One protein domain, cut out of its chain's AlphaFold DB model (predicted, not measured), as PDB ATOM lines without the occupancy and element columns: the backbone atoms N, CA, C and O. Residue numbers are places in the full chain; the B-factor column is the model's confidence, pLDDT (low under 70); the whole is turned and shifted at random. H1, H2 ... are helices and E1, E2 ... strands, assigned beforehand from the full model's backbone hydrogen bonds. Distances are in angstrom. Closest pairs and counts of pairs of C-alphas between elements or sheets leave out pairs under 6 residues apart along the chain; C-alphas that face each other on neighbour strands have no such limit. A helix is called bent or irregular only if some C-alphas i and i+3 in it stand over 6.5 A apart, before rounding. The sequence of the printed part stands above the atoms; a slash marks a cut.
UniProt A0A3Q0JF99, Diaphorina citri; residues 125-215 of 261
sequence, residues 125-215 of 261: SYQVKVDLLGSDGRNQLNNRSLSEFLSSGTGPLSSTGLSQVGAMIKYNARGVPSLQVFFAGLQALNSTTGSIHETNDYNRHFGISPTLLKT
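AT A GLANCE: This is residues 125 to 215 of the 261 residues of a protein of Diaphorina citri (UniProt A0A3Q0JF99). A strongly twisted sheet of four strands makes one end of a long, loose domain, while the helix H1 sits off the sheet towards the other end, with two long links, residues 132 to 142 and 186 to 204, reaching out to that end. The short helix H2 is near the middle, beside the strands at the sheet's level. The printed part has 91 residues, with two named helices and four named strands in the order E1, H1, H2, E2, E3, E4; the sheet runs E1, E4, E3, E2 and is antiparallel throughout. The class is mixed, helices and strands, with 37 of the 91 residues in named elements. The whole is loose, with a radius of gyration of the C-alphas of 16.9 A, and elongated, spanning 52 by 31 by 19 A.

HOW THE PARTS SIT: In the sheet, E4, residues 205 to 212, and E3, residues 179 to 185, are the inner strands, antiparallel at 159 degrees, with N 184 and O 207 2.8 A apart, within hydrogen-bond range. E1, residues 128 to 131, is an edge strand antiparallel to E4 at 166 degrees; N 130 and O 206 are 2.8 A apart. E2, residues 166 to 169, is the other edge strand, antiparallel to E3 at 157 degrees; N 181 and O 167 are 2.8 A apart. E2, E3 and E4 form a meander, each strand the antiparallel neighbour of the one before, with hairpins E2 and E3, and E3 and E4. H2, residues 161 to 164, is on the sheet at its level, with a height over the sheet of 3.3 A; its closest C-alphas to E3 are those of Ser 163 and Ala 184, 5.0 A apart. H1, residues 143 to 152, is not on the sheet and is apart from H2. In H1 every O i to N i+4 pair is within hydrogen-bond range; H2 is too short for such a pair.

IN THESE COORDINATES: E4 is 22.8 A long from first to last C-alpha and ends at C-alpha 212 (5.487, 7.981, -24.447). E3 is 19.5 A long, and E1 and E2 are 10.1 A each. E1 begins at C-alpha 128 (7.424, -4.977, -18.200). H1 is 14.2 A long and begins at C-alpha 143 (37.982, -14.147, -21.626). H2 is neither bent nor irregular, but only just: C-alphas 161 and 164 are 6.4 A apart.

THE WHOLE: The two C-alphas farthest apart, those of Ala 173 and Thr 193, are 52.9 A apart. The printed part has no cut. The links E1 to H1 and E3 to E4 are long, with 11 and 19 residues. The mean pLDDT of the printed part is 87.7; residues 173 to 174 are under 70.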
ATOM      1  N   SER A 125       8.525   6.021 -19.702       94.75
ATOM      2  CA  SER A 125       8.351   4.605 -19.981       94.75
ATOM      3  C   SER A 125       8.015   3.829 -18.717       94.75
ATOM      4  O   SER A 125       8.271   4.277 -17.598       94.75
ATOM      5  N   TYR A 126       7.434   2.651 -18.909       93.31
ATOM      6  CA  TYR A 126       7.324   1.639 -17.868       93.31
ATOM      7  C   TYR A 126       7.803   0.317 -18.444       93.31
ATOM      8  O   TYR A 126       7.361  -0.068 -19.524       93.31
ATOM      9  N   GLN A 127       8.702  -0.366 -17.741       92.25
ATOM     10  CA  GLN A 127       9.263  -1.626 -18.207       92.25
ATOM     11  C   GLN A 127       8.483  -2.811 -17.635       92.25
ATOM     12  O   GLN A 127       8.393  -2.984 -16.420       92.25
ATOM     13  N   VAL A 128       7.957  -3.652 -18.522       90.56
ATOM     14  CA  VAL A 128       7.424  -4.977 -18.200       90.56
ATOM     15  C   VAL A 128       8.563  -5.983 -18.313       90.56
ATOM     16  O   VAL A 128       9.204  -6.069 -19.359       90.56
ATOM     17  N   LYS A 129       8.838  -6.730 -17.243       89.62
ATOM     18  CA  LYS A 129       9.863  -7.779 -17.227       89.62
ATOM     19  C   LYS A 129       9.260  -9.111 -17.679       89.62
ATOM     20  O   LYS A 129       8.195  -9.486 -17.199       89.62
ATOM     21  N   VAL A 130       9.973  -9.828 -18.543       89.38
ATOM     22  CA  VAL A 130       9.631 -11.173 -19.016       89.38
ATOM     23  C   VAL A 130      10.787 -12.118 -18.700       89.38
ATOM     24  O   VAL A 130      11.897 -11.935 -19.204       89.38
ATOM     25  N   ASP A 131      10.535 -13.114 -17.851       88.25
ATOM     26  CA  ASP A 131      11.509 -14.153 -17.507       88.25
ATOM     27  C   ASP A 131      11.477 -15.292 -18.537       88.25
ATOM     28  O   ASP A 131      10.418 -15.783 -18.927       88.25
ATOM     29  N   LEU A 132      12.657 -15.735 -18.969       87.44
ATOM     30  CA  LEU A 132      12.828 -16.842 -19.904       87.44
ATOM     31  C   LEU A 132      13.043 -18.134 -19.119       87.44
ATOM     32  O   LEU A 132      14.159 -18.464 -18.719       87.44
ATOM     33  N   LEU A 133      11.957 -18.864 -18.871       85.75
ATOM     34  CA  LEU A 133      12.004 -20.102 -18.096       85.75
ATOM     35  C   LEU A 133      12.926 -21.138 -18.755       85.75
ATOM     36  O   LEU A 133      12.782 -21.446 -19.937       85.75
ATOM     37  N   GLY A 134      13.870 -21.681 -17.980       82.38
ATOM     38  CA  GLY A 134      14.802 -22.711 -18.449       82.38
ATOM     39  C   GLY A 134      15.954 -22.185 -19.309       82.38
ATOM     40  O   GLY A 134      16.679 -22.979 -19.906       82.38
ATOM     41  N   SER A 135      16.141 -20.865 -19.393       83.00
ATOM     42  CA  SER A 135      17.296 -20.276 -20.076       83.00
ATOM     43  C   SER A 135      18.608 -20.600 -19.356       83.00
ATOM     44  O   SER A 135      18.632 -20.634 -18.125       83.00
ATOM     45  N   ASP A 136      19.712 -20.732 -20.100       77.00
ATOM     46  CA  ASP A 136      21.032 -20.826 -19.475       77.00
ATOM     47  C   ASP A 136      21.421 -19.502 -18.796       77.00
ATOM     48  O   ASP A 136      21.177 -18.415 -19.319       77.00
ATOM     49  N   GLY A 137      22.012 -19.597 -17.608       78.00
ATOM     50  CA  GLY A 137      22.590 -18.459 -16.897       78.00
ATOM     51  C   GLY A 137      24.068 -18.253 -17.225       78.00
ATOM     52  O   GLY A 137      24.788 -17.704 -16.395       78.00
ATOM     53  N   ARG A 138      24.572 -18.758 -18.364       82.44
ATOM     54  CA  ARG A 138      26.013 -18.715 -18.662       82.44
ATOM     55  C   ARG A 138      26.470 -17.288 -18.906       82.44
ATOM     56  O   ARG A 138      25.853 -16.542 -19.667       82.44
ATOM     57  N   ASN A 139      27.610 -16.941 -18.321       84.62
ATOM     58  CA  ASN A 139      28.205 -15.628 -18.492       84.62
ATOM     59  C   ASN A 139      28.889 -15.532 -19.856       84.62
ATOM     60  O   ASN A 139      29.965 -16.093 -20.078       84.62
ATOM     61  N   GLN A 140      28.231 -14.852 -20.801       85.81
ATOM     62  CA  GLN A 140      28.730 -14.717 -22.171       85.81
ATOM     63  C   GLN A 140      29.873 -13.697 -22.289       85.81
ATOM     64  O   GLN A 140      30.649 -13.797 -23.235       85.81
ATOM     65  N   LEU A 141      29.995 -12.750 -21.349       88.94
ATOM     66  CA  LEU A 141      31.118 -11.812 -21.271       88.94
ATOM     67  C   LEU A 141      32.225 -12.410 -20.404       88.94
ATOM     68  O   LEU A 141      32.176 -12.356 -19.177       88.94
ATOM     69  N   ASN A 142      33.208 -13.019 -21.059       91.50
ATOM     70  CA  ASN A 142      34.325 -13.742 -20.455       91.50
ATOM     71  C   ASN A 142      35.604 -13.594 -21.310       91.50
ATOM     72  O   ASN A 142      35.622 -12.906 -22.333       91.50
ATOM     73  N   ASN A 143      36.695 -14.263 -20.924       92.44
ATOM     74  CA  ASN A 143      37.982 -14.147 -21.626       92.44
ATOM     75  C   ASN A 143      37.935 -14.605 -23.095       92.44
ATOM     76  O   ASN A 143      38.715 -14.114 -23.918       92.44
ATOM     77  N   ARG A 144      37.012 -15.513 -23.454       93.31
ATOM     78  CA  ARG A 144      36.812 -15.929 -24.848       93.31
ATOM     79  C   ARG A 144      36.153 -14.814 -25.650       93.31
ATOM     80  O   ARG A 144      36.685 -14.462 -26.695       93.31
ATOM     81  N   SER A 145      35.053 -14.240 -25.159       93.38
ATOM     82  CA  SER A 145      34.376 -13.144 -25.865       93.38
ATOM     83  C   SER A 145      35.260 -11.901 -25.974       93.38
ATOM     84  O   SER A 145      35.205 -11.204 -26.980       93.38
ATOM     85  N   LEU A 146      36.108 -11.635 -24.969       94.06
ATOM     86  CA  LEU A 146      37.110 -10.569 -25.037       94.06
ATOM     87  C   LEU A 146      38.131 -10.830 -26.147       94.06
ATOM     88  O   LEU A 146      38.377  -9.955 -26.972       94.06
ATOM     89  N   SER A 147      38.686 -12.041 -26.202       95.62
ATOM     90  CA  SER A 147      39.621 -12.437 -27.264       95.62
ATOM     91  C   SER A 147      38.982 -12.370 -28.660       95.62
ATOM     92  O   SER A 147      39.615 -11.915 -29.612       95.62
ATOM     93  N   GLU A 148      37.722 -12.787 -28.796       96.00
ATOM     94  CA  GLU A 148      36.953 -12.711 -30.047       96.00
ATOM     95  C   GLU A 148      36.758 -11.258 -30.502       96.00
ATOM     96  O   GLU A 148      37.059 -10.920 -31.651       96.00
ATOM     97  N   PHE A 149      36.358 -10.377 -29.581       96.38
ATOM     98  CA  PHE A 149      36.188  -8.955 -29.857       96.38
ATOM     99  C   PHE A 149      37.504  -8.276 -30.247       96.38
ATOM    100  O   PHE A 149      37.547  -7.558 -31.241       96.38
ATOM    101  N   LEU A 150      38.599  -8.542 -29.528       96.69
ATOM    102  CA  LEU A 150      39.906  -7.953 -29.840       96.69
ATOM    103  C   LEU A 150      40.483  -8.449 -31.174       96.69
ATOM    104  O   LEU A 150      41.164  -7.695 -31.861       96.69
ATOM    105  N   SER A 151      40.228  -9.707 -31.540       96.81
ATOM    106  CA  SER A 151      40.779 -10.299 -32.766       96.81
ATOM    107  C   SER A 151      39.981  -9.965 -34.025       96.81
ATOM    108  O   SER A 151      40.566  -9.859 -35.100       96.81
ATOM    109  N   SER A 152      38.660  -9.813 -33.914       96.44
ATOM    110  CA  SER A 152      37.772  -9.715 -35.083       96.44
ATOM    111  C   SER A 152      36.727  -8.602 -35.002       96.44
ATOM    112  O   SER A 152      36.007  -8.378 -35.971       96.44
ATOM    113  N   GLY A 153      36.605  -7.912 -33.864       94.44
ATOM    114  CA  GLY A 153      35.520  -6.959 -33.611       94.44
ATOM    115  C   GLY A 153      34.139  -7.615 -33.495       94.44
ATOM    116  O   GLY A 153      33.126  -6.915 -33.512       94.44
ATOM    117  N   THR A 154      34.075  -8.947 -33.406       94.31
ATOM    118  CA  THR A 154      32.823  -9.711 -33.332       94.31
ATOM    119  C   THR A 154      32.559 -10.248 -31.922       94.31
ATOM    120  O   THR A 154      33.288  -9.945 -30.976       94.31
ATOM    121  N   GLY A 155      31.475 -11.006 -31.768       91.62
ATOM    122  CA  GLY A 155      31.090 -11.617 -30.502       91.62
ATOM    123  C   GLY A 155      30.207 -10.734 -29.609       91.62
ATOM    124  O   GLY A 155      29.833  -9.617 -29.966       91.62
ATOM    125  N   PRO A 156      29.839 -11.224 -28.413       90.06
ATOM    126  CA  PRO A 156      28.835 -10.581 -27.560       90.06
ATOM    127  C   PRO A 156      29.191  -9.165 -27.072       90.06
ATOM    128  O   PRO A 156      28.289  -8.397 -26.751       90.06
ATOM    129  N   LEU A 157      30.481  -8.803 -27.040       91.38
ATOM    130  CA  LEU A 157      30.954  -7.462 -26.664       91.38
ATOM    131  C   LEU A 157      30.676  -6.386 -27.727       91.38
ATOM    132  O   LEU A 157      30.735  -5.202 -27.404       91.38
ATOM    133  N   SER A 158      30.361  -6.763 -28.972       91.69
ATOM    134  CA  SER A 158      30.020  -5.811 -30.039       91.69
ATOM    135  C   SER A 158      28.513  -5.558 -30.188       91.69
ATOM    136  O   SER A 158      28.094  -4.837 -31.094       91.69
ATOM    137  N   SER A 159      27.680  -6.118 -29.301       89.12
ATOM    138  CA  SER A 159      26.219  -5.985 -29.339       89.12
ATOM    139  C   SER A 159      25.661  -5.350 -28.065       89.12
ATOM    140  O   SER A 159      26.148  -5.577 -26.961       89.12
ATOM    141  N   THR A 160      24.571  -4.596 -28.209       87.38
ATOM    142  CA  THR A 160      23.777  -4.071 -27.085       87.38
ATOM    143  C   THR A 160      22.637  -5.014 -26.672       87.38
ATOM    144  O   THR A 160      21.777  -4.640 -25.871       87.38
ATOM    145  N   GLY A 161      22.621  -6.245 -27.199       87.25
ATOM    146  CA  GLY A 161      21.576  -7.231 -26.945       87.25
ATOM    147  C   GLY A 161      20.246  -6.825 -27.579       87.25
ATOM    148  O   GLY A 161      20.203  -6.314 -28.698       87.25
ATOM    149  N   LEU A 162      19.142  -7.027 -26.857       89.12
ATOM    150  CA  LEU A 162      17.802  -6.780 -27.400       89.12
ATOM    151  C   LEU A 162      17.494  -5.287 -27.619       89.12
ATOM    152  O   LEU A 162      16.556  -4.962 -28.342       89.12
ATOM    153  N   SER A 163      18.323  -4.380 -27.086       89.38
ATOM    154  CA  SER A 163      18.221  -2.928 -27.303       89.38
ATOM    155  C   SER A 163      18.362  -2.491 -28.766       89.38
ATOM    156  O   SER A 163      18.102  -1.333 -29.083       89.38
ATOM    157  N   GLN A 164      18.775  -3.390 -29.664       87.81
ATOM    158  CA  GLN A 164      18.832  -3.147 -31.109       87.81
ATOM    159  C   GLN A 164      17.455  -3.231 -31.787       87.81
ATOM    160  O   GLN A 164      17.292  -2.758 -32.910       87.81
ATOM    161  N   VAL A 165      16.465  -3.830 -31.118       90.44
ATOM    162  CA  VAL A 165      15.099  -3.977 -31.622       90.44
ATOM    163  C   VAL A 165      14.209  -2.913 -30.988       90.44
ATOM    164  O   VAL A 165      14.295  -2.617 -29.796       90.44
ATOM    165  N   GLY A 166      13.309  -2.350 -31.786       92.81
ATOM    166  CA  GLY A 166      12.286  -1.435 -31.306       92.81
ATOM    167  C   GLY A 166      11.094  -1.388 -32.246       92.81
ATOM    168  O   GLY A 166      11.190  -1.755 -33.417       92.81
ATOM    169  N   ALA A 167       9.965  -0.919 -31.726       92.69
ATOM    170  CA  ALA A 167       8.743  -0.729 -32.497       92.69
ATOM    171  C   ALA A 167       8.162   0.668 -32.265       92.69
ATOM    172  O   ALA A 167       8.367   1.283 -31.222       92.69
ATOM    173  N   MET A 168       7.408   1.167 -33.242       93.31
ATOM    174  CA  MET A 168       6.697   2.443 -33.165       93.31
ATOM    175  C   MET A 168       5.203   2.179 -33.318       93.31
ATOM    176  O   MET A 168       4.769   1.695 -34.363       93.31
ATOM    177  N   ILE A 169       4.412   2.515 -32.300       90.94
ATOM    178  CA  ILE A 169       2.975   2.227 -32.276       90.94
ATOM    179  C   ILE A 169       2.182   3.519 -32.457       90.94
ATOM    180  O   ILE A 169       2.381   4.521 -31.757       90.94
ATOM    181  N   LYS A 170       1.244   3.487 -33.404       90.44
ATOM    182  CA  LYS A 170       0.288   4.564 -33.666       90.44
ATOM    183  C   LYS A 170      -1.066   4.169 -33.086       90.44
ATOM    184  O   LYS A 170      -1.692   3.246 -33.585       90.44
ATOM    185  N   TYR A 171      -1.527   4.900 -32.075       82.44
ATOM    186  CA  TYR A 171      -2.882   4.730 -31.533       82.44
ATOM    187  C   TYR A 171      -3.892   5.717 -32.126       82.44
ATOM    188  O   TYR A 171      -5.090   5.589 -31.903       82.44
ATOM    189  N   ASN A 172      -3.426   6.706 -32.893       73.50
ATOM    190  CA  ASN A 172      -4.281   7.670 -33.574       73.50
ATOM    191  C   ASN A 172      -4.006   7.692 -35.086       73.50
ATOM    192  O   ASN A 172      -2.912   7.370 -35.550       73.50
ATOM    193  N   ALA A 173      -5.007   8.125 -35.856       61.09
ATOM    194  CA  ALA A 173      -4.948   8.177 -37.317       61.09
ATOM    195  C   ALA A 173      -4.084   9.330 -37.876       61.09
ATOM    196  O   ALA A 173      -3.945   9.453 -39.088       61.09
ATOM    197  N   ARG A 174      -3.477  10.184 -37.031       67.69
ATOM    198  CA  ARG A 174      -2.733  11.385 -37.474       67.69
ATOM    199  C   ARG A 174      -1.308  11.091 -37.960       67.69
ATOM    200  O   ARG A 174      -0.500  12.004 -38.088       67.69
ATOM    201  N   GLY A 175      -0.970   9.826 -38.195       71.50
ATOM    202  CA  GLY A 175       0.282   9.420 -38.834       71.50
ATOM    203  C   GLY A 175       1.544   9.482 -37.962       71.50
ATOM    204  O   GLY A 175       2.547   8.893 -38.366       71.50
ATOM    205  N   VAL A 176       1.507  10.093 -36.772       83.88
ATOM    206  CA  VAL A 176       2.656  10.204 -35.851       83.88
ATOM    207  C   VAL A 176       2.573   9.139 -34.741       83.88
ATOM    208  O   VAL A 176       1.524   9.026 -34.099       83.88
ATOM    209  N   PRO A 177       3.648   8.365 -34.481       88.81
ATOM    210  CA  PRO A 177       3.690   7.399 -33.382       88.81
ATOM    211  C   PRO A 177       3.381   8.035 -32.029       88.81
ATOM    212  O   PRO A 177       3.852   9.124 -31.704       88.81
ATOM    213  N   SER A 178       2.560   7.345 -31.243       91.25
ATOM    214  CA  SER A 178       2.188   7.779 -29.894       91.25
ATOM    215  C   SER A 178       3.100   7.137 -28.845       91.25
ATOM    216  O   SER A 178       3.456   7.794 -27.867       91.25
ATOM    217  N   LEU A 179       3.526   5.891 -29.095       93.88
ATOM    218  CA  LEU A 179       4.502   5.162 -28.292       93.88
ATOM    219  C   LEU A 179       5.671   4.669 -29.150       93.88
ATOM    220  O   LEU A 179       5.485   4.292 -30.309       93.88
ATOM    221  N   GLN A 180       6.842   4.592 -28.530       95.06
ATOM    222  CA  GLN A 180       7.936   3.726 -28.953       95.06
ATOM    223  C   GLN A 180       8.064   2.586 -27.950       95.06
ATOM    224  O   GLN A 180       8.012   2.818 -26.745       95.06
ATOM    225  N   VAL A 181       8.229   1.364 -28.432       94.44
ATOM    226  CA  VAL A 181       8.546   0.209 -27.597       94.44
ATOM    227  C   VAL A 181      10.027  -0.068 -27.753       94.44
ATOM    228  O   VAL A 181      10.502  -0.313 -28.863       94.44
ATOM    229  N   PHE A 182      10.748   0.003 -26.641       94.00
ATOM    230  CA  PHE A 182      12.139  -0.420 -26.571       94.00
ATOM    231  C   PHE A 182      12.223  -1.729 -25.818       94.00
ATOM    232  O   PHE A 182      11.559  -1.913 -24.794       94.00
ATOM    233  N   PHE A 183      13.087  -2.602 -26.302       93.00
ATOM    234  CA  PHE A 183      13.418  -3.830 -25.617       93.00
ATOM    235  C   PHE A 183      14.753  -3.649 -24.902       93.00
ATOM    236  O   PHE A 183      15.638  -2.949 -25.380       93.00
ATOM    237  N   ALA A 184      14.889  -4.236 -23.724       89.06
ATOM    238  CA  ALA A 184      16.120  -4.227 -22.947       89.06
ATOM    239  C   ALA A 184      16.391  -5.633 -22.416       89.06
ATOM    240  O   ALA A 184      15.499  -6.476 -22.386       89.06
ATOM    241  N   GLY A 185      17.609  -5.898 -21.961       83.88
ATOM    242  CA  GLY A 185      17.984  -7.233 -21.508       83.88
ATOM    243  C   GLY A 185      18.379  -8.150 -22.663       83.88
ATOM    244  O   GLY A 185      18.686  -7.691 -23.765       83.88
ATOM    245  N   LEU A 186      18.519  -9.440 -22.350       81.75
ATOM    246  CA  LEU A 186      19.298 -10.394 -23.158       81.75
ATOM    247  C   LEU A 186      20.698  -9.893 -23.560       81.75
ATOM    248  O   LEU A 186      21.330 -10.445 -24.461       81.75
ATOM    249  N   GLN A 187      21.211  -8.891 -22.846       80.31
ATOM    250  CA  GLN A 187      22.610  -8.517 -22.905       80.31
ATOM    251  C   GLN A 187      23.453  -9.690 -22.415       80.31
ATOM    252  O   GLN A 187      22.983 -10.576 -21.685       80.31
ATOM    253  N   ALA A 188      24.692  -9.704 -22.878       78.81
ATOM    254  CA  ALA A 188      25.656 -10.696 -22.475       78.81
ATOM    255  C   ALA A 188      25.948 -10.532 -20.971       78.81
ATOM    256  O   ALA A 188      26.160  -9.423 -20.485       78.81
ATOM    257  N   LEU A 189      25.881 -11.631 -20.223       80.44
ATOM    258  CA  LEU A 189      26.066 -11.629 -18.773       80.44
ATOM    259  C   LEU A 189      27.557 -11.561 -18.420       80.44
ATOM    260  O   LEU A 189      28.367 -12.271 -19.022       80.44
ATOM    261  N   ASN A 190      27.905 -10.724 -17.441       80.69
ATOM    262  CA  ASN A 190      29.278 -10.533 -16.975       80.69
ATOM    263  C   ASN A 190      29.779 -11.720 -16.155       80.69
ATOM    264  O   ASN A 190      29.148 -12.107 -15.178       80.69
ATOM    265  N   SER A 191      30.947 -12.242 -16.534       80.88
ATOM    266  CA  SER A 191      31.747 -13.135 -15.701       80.88
ATOM    267  C   SER A 191      32.570 -12.302 -14.721       80.88
ATOM    268  O   SER A 191      33.358 -11.451 -15.134       80.88
ATOM    269  N   THR A 192      32.402 -12.547 -13.427       84.12
ATOM    270  CA  THR A 192      33.141 -11.892 -12.342       84.12
ATOM    271  C   THR A 192      34.620 -12.265 -12.392       84.12
ATOM    272  O   THR A 192      35.490 -11.435 -12.145       84.12
ATOM    273  N   THR A 193      34.911 -13.523 -12.727       84.19
ATOM    274  CA  THR A 193      36.274 -14.074 -12.772       84.19
ATOM    275  C   THR A 193      36.893 -14.048 -14.169       84.19
ATOM    276  O   THR A 193      38.076 -14.346 -14.331       84.19
ATOM    277  N   GLY A 194      36.096 -13.756 -15.201       80.50
ATOM    278  CA  GLY A 194      36.481 -13.927 -16.605       80.50
ATOM    279  C   GLY A 194      36.461 -15.387 -17.081       80.50
ATOM    280  O   GLY A 194      36.741 -15.652 -18.255       80.50
ATOM    281  N   SER A 195      36.106 -16.340 -16.209       85.19
ATOM    282  CA  SER A 195      35.984 -17.761 -16.541       85.19
ATOM    283  C   SER A 195      34.864 -18.014 -17.552       85.19
ATOM    284  O   SER A 195      33.769 -17.455 -17.452       85.19
ATOM    285  N   ILE A 196      35.131 -18.915 -18.501       83.25
ATOM    286  CA  ILE A 196      34.181 -19.351 -19.538       83.25
ATOM    287  C   ILE A 196      33.093 -20.298 -19.005       83.25
ATOM    288  O   ILE A 196      32.146 -20.611 -19.725       83.25
ATOM    289  N   HIS A 197      33.247 -20.787 -17.773       84.31
ATOM    290  CA  HIS A 197      32.315 -21.714 -17.127       84.31
ATOM    291  C   HIS A 197      31.487 -21.051 -16.025       84.31
ATOM    292  O   HIS A 197      30.724 -21.738 -15.354       84.31
ATOM    293  N   GLU A 198      31.635 -19.740 -15.825       84.88
ATOM    294  CA  GLU A 198      30.866 -19.020 -14.816       84.88
ATOM    295  C   GLU A 198      29.390 -18.931 -15.226       84.88
ATOM    296  O   GLU A 198      29.055 -18.600 -16.371       84.88
ATOM    297  N   THR A 199      28.507 -19.252 -14.285       83.56
ATOM    298  CA  THR A 199      27.056 -19.242 -14.465       83.56
ATOM    299  C   THR A 199      26.389 -18.512 -13.315       83.56
ATOM    300  O   THR A 199      26.866 -18.570 -12.185       83.56
ATOM    301  N   ASN A 200      25.253 -17.888 -13.596       79.88
ATOM    302  CA  ASN A 200      24.356 -17.362 -12.581       79.88
ATOM    303  C   ASN A 200      23.170 -18.309 -12.352       79.88
ATOM    304  O   ASN A 200      22.642 -18.883 -13.303       79.88
ATOM    305  N   ASP A 201      22.689 -18.381 -11.111       76.31
ATOM    306  CA  ASP A 201      21.569 -19.246 -10.705       76.31
ATOM    307  C   ASP A 201      20.181 -18.622 -10.963       76.31
ATOM    308  O   ASP A 201      19.214 -18.895 -10.252       76.31
ATOM    309  N   TYR A 202      20.057 -17.754 -11.973       75.31
ATOM    310  CA  TYR A 202      18.786 -17.128 -12.338       75.31
ATOM    311  C   TYR A 202      18.486 -17.243 -13.833       75.31
ATOM    312  O   TYR A 202      19.377 -17.198 -14.680       75.31
ATOM    313  N   ASN A 203      17.191 -17.339 -14.154       81.12
ATOM    314  CA  ASN A 203      16.708 -17.280 -15.530       81.12
ATOM    315  C   ASN A 203      17.017 -15.909 -16.144       81.12
ATOM    316  O   ASN A 203      16.785 -14.858 -15.537       81.12
ATOM    317  N   ARG A 204      17.484 -15.908 -17.391       85.81
ATOM    318  CA  ARG A 204      17.600 -14.702 -18.204       85.81
ATOM    319  C   ARG A 204      16.230 -14.060 -18.356       85.81
ATOM    320  O   ARG A 204      15.195 -14.718 -18.339       85.81
ATOM    321  N   HIS A 205      16.241 -12.754 -18.550       86.62
ATOM    322  CA  HIS A 205      15.036 -11.974 -18.751       86.62
ATOM    323  C   HIS A 205      15.280 -10.883 -19.780       86.62
ATOM    324  O   HIS A 205      16.421 -10.488 -20.056       86.62
ATOM    325  N   PHE A 206      14.187 -10.380 -20.328       90.81
ATOM    326  CA  PHE A 206      14.182  -9.147 -21.091       90.81
ATOM    327  C   PHE A 206      13.078  -8.223 -20.585       90.81
ATOM    328  O   PHE A 206      12.130  -8.645 -19.927       90.81
ATOM    329  N   GLY A 207      13.252  -6.935 -20.836       91.25
ATOM    330  CA  GLY A 207      12.299  -5.890 -20.515       91.25
ATOM    331  C   GLY A 207      11.660  -5.353 -21.786       91.25
ATOM    332  O   GLY A 207      12.354  -5.117 -22.771       91.25
ATOM    333  N   ILE A 208      10.356  -5.106 -21.743       93.88
ATOM    334  CA  ILE A 208       9.595  -4.445 -22.802       93.88
ATOM    335  C   ILE A 208       9.119  -3.108 -22.252       93.88
ATOM    336  O   ILE A 208       8.438  -3.061 -21.230       93.88
ATOM    337  N   SER A 209       9.512  -2.012 -22.890       95.44
ATOM    338  CA  SER A 209       9.294  -0.661 -22.370       95.44
ATOM    339  C   SER A 209       8.480   0.178 -23.354       95.44
ATOM    340  O   SER A 209       9.068   0.916 -24.157       95.44
ATOM    341  N   PRO A 210       7.134   0.110 -23.319       95.44
ATOM    342  CA  PRO A 210       6.312   1.130 -23.951       95.44
ATOM    343  C   PRO A 210       6.676   2.506 -23.380       95.44
ATOM    344  O   PRO A 210       6.743   2.708 -22.167       95.44
ATOM    345  N   THR A 211       6.945   3.450 -24.276       96.25
ATOM    346  CA  THR A 211       7.510   4.764 -23.964       96.25
ATOM    347  C   THR A 211       6.720   5.854 -24.673       96.25
ATOM    348  O   THR A 211       6.594   5.843 -25.897       96.25
ATOM    349  N   LEU A 212       6.194   6.817 -23.916       95.31
ATOM    350  CA  LEU A 212       5.487   7.981 -24.447       95.31
ATOM    351  C   LEU A 212       6.450   8.898 -25.204       95.31
ATOM    352  O   LEU A 212       7.388   9.435 -24.615       95.31
ATOM    353  N   LEU A 213       6.166   9.132 -26.487       92.94
ATOM    354  CA  LEU A 213       6.970  10.018 -27.340       92.94
ATOM    355  C   LEU A 213       6.543  11.483 -27.252       92.94
ATOM    356  O   LEU A 213       7.356  12.389 -27.401       92.94
ATOM    357  N   LYS A 214       5.253  11.738 -27.009       88.94
ATOM    358  CA  LYS A 214       4.717  13.096 -26.909       88.94
ATOM    359  C   LYS A 214       4.095  13.327 -25.545       88.94
ATOM    360  O   LYS A 214       2.929  13.014 -25.321       88.94
ATOM    361  N   THR A 215       4.872  13.938 -24.660       89.75
ATOM    362  CA  THR A 215       4.412  14.338 -23.333       89.75
ATOM    363  C   THR A 215       3.934  15.797 -23.334       89.75
ATOM    364  O   THR A 215       4.617  16.731 -23.781       89.75
TER     365      THR A 215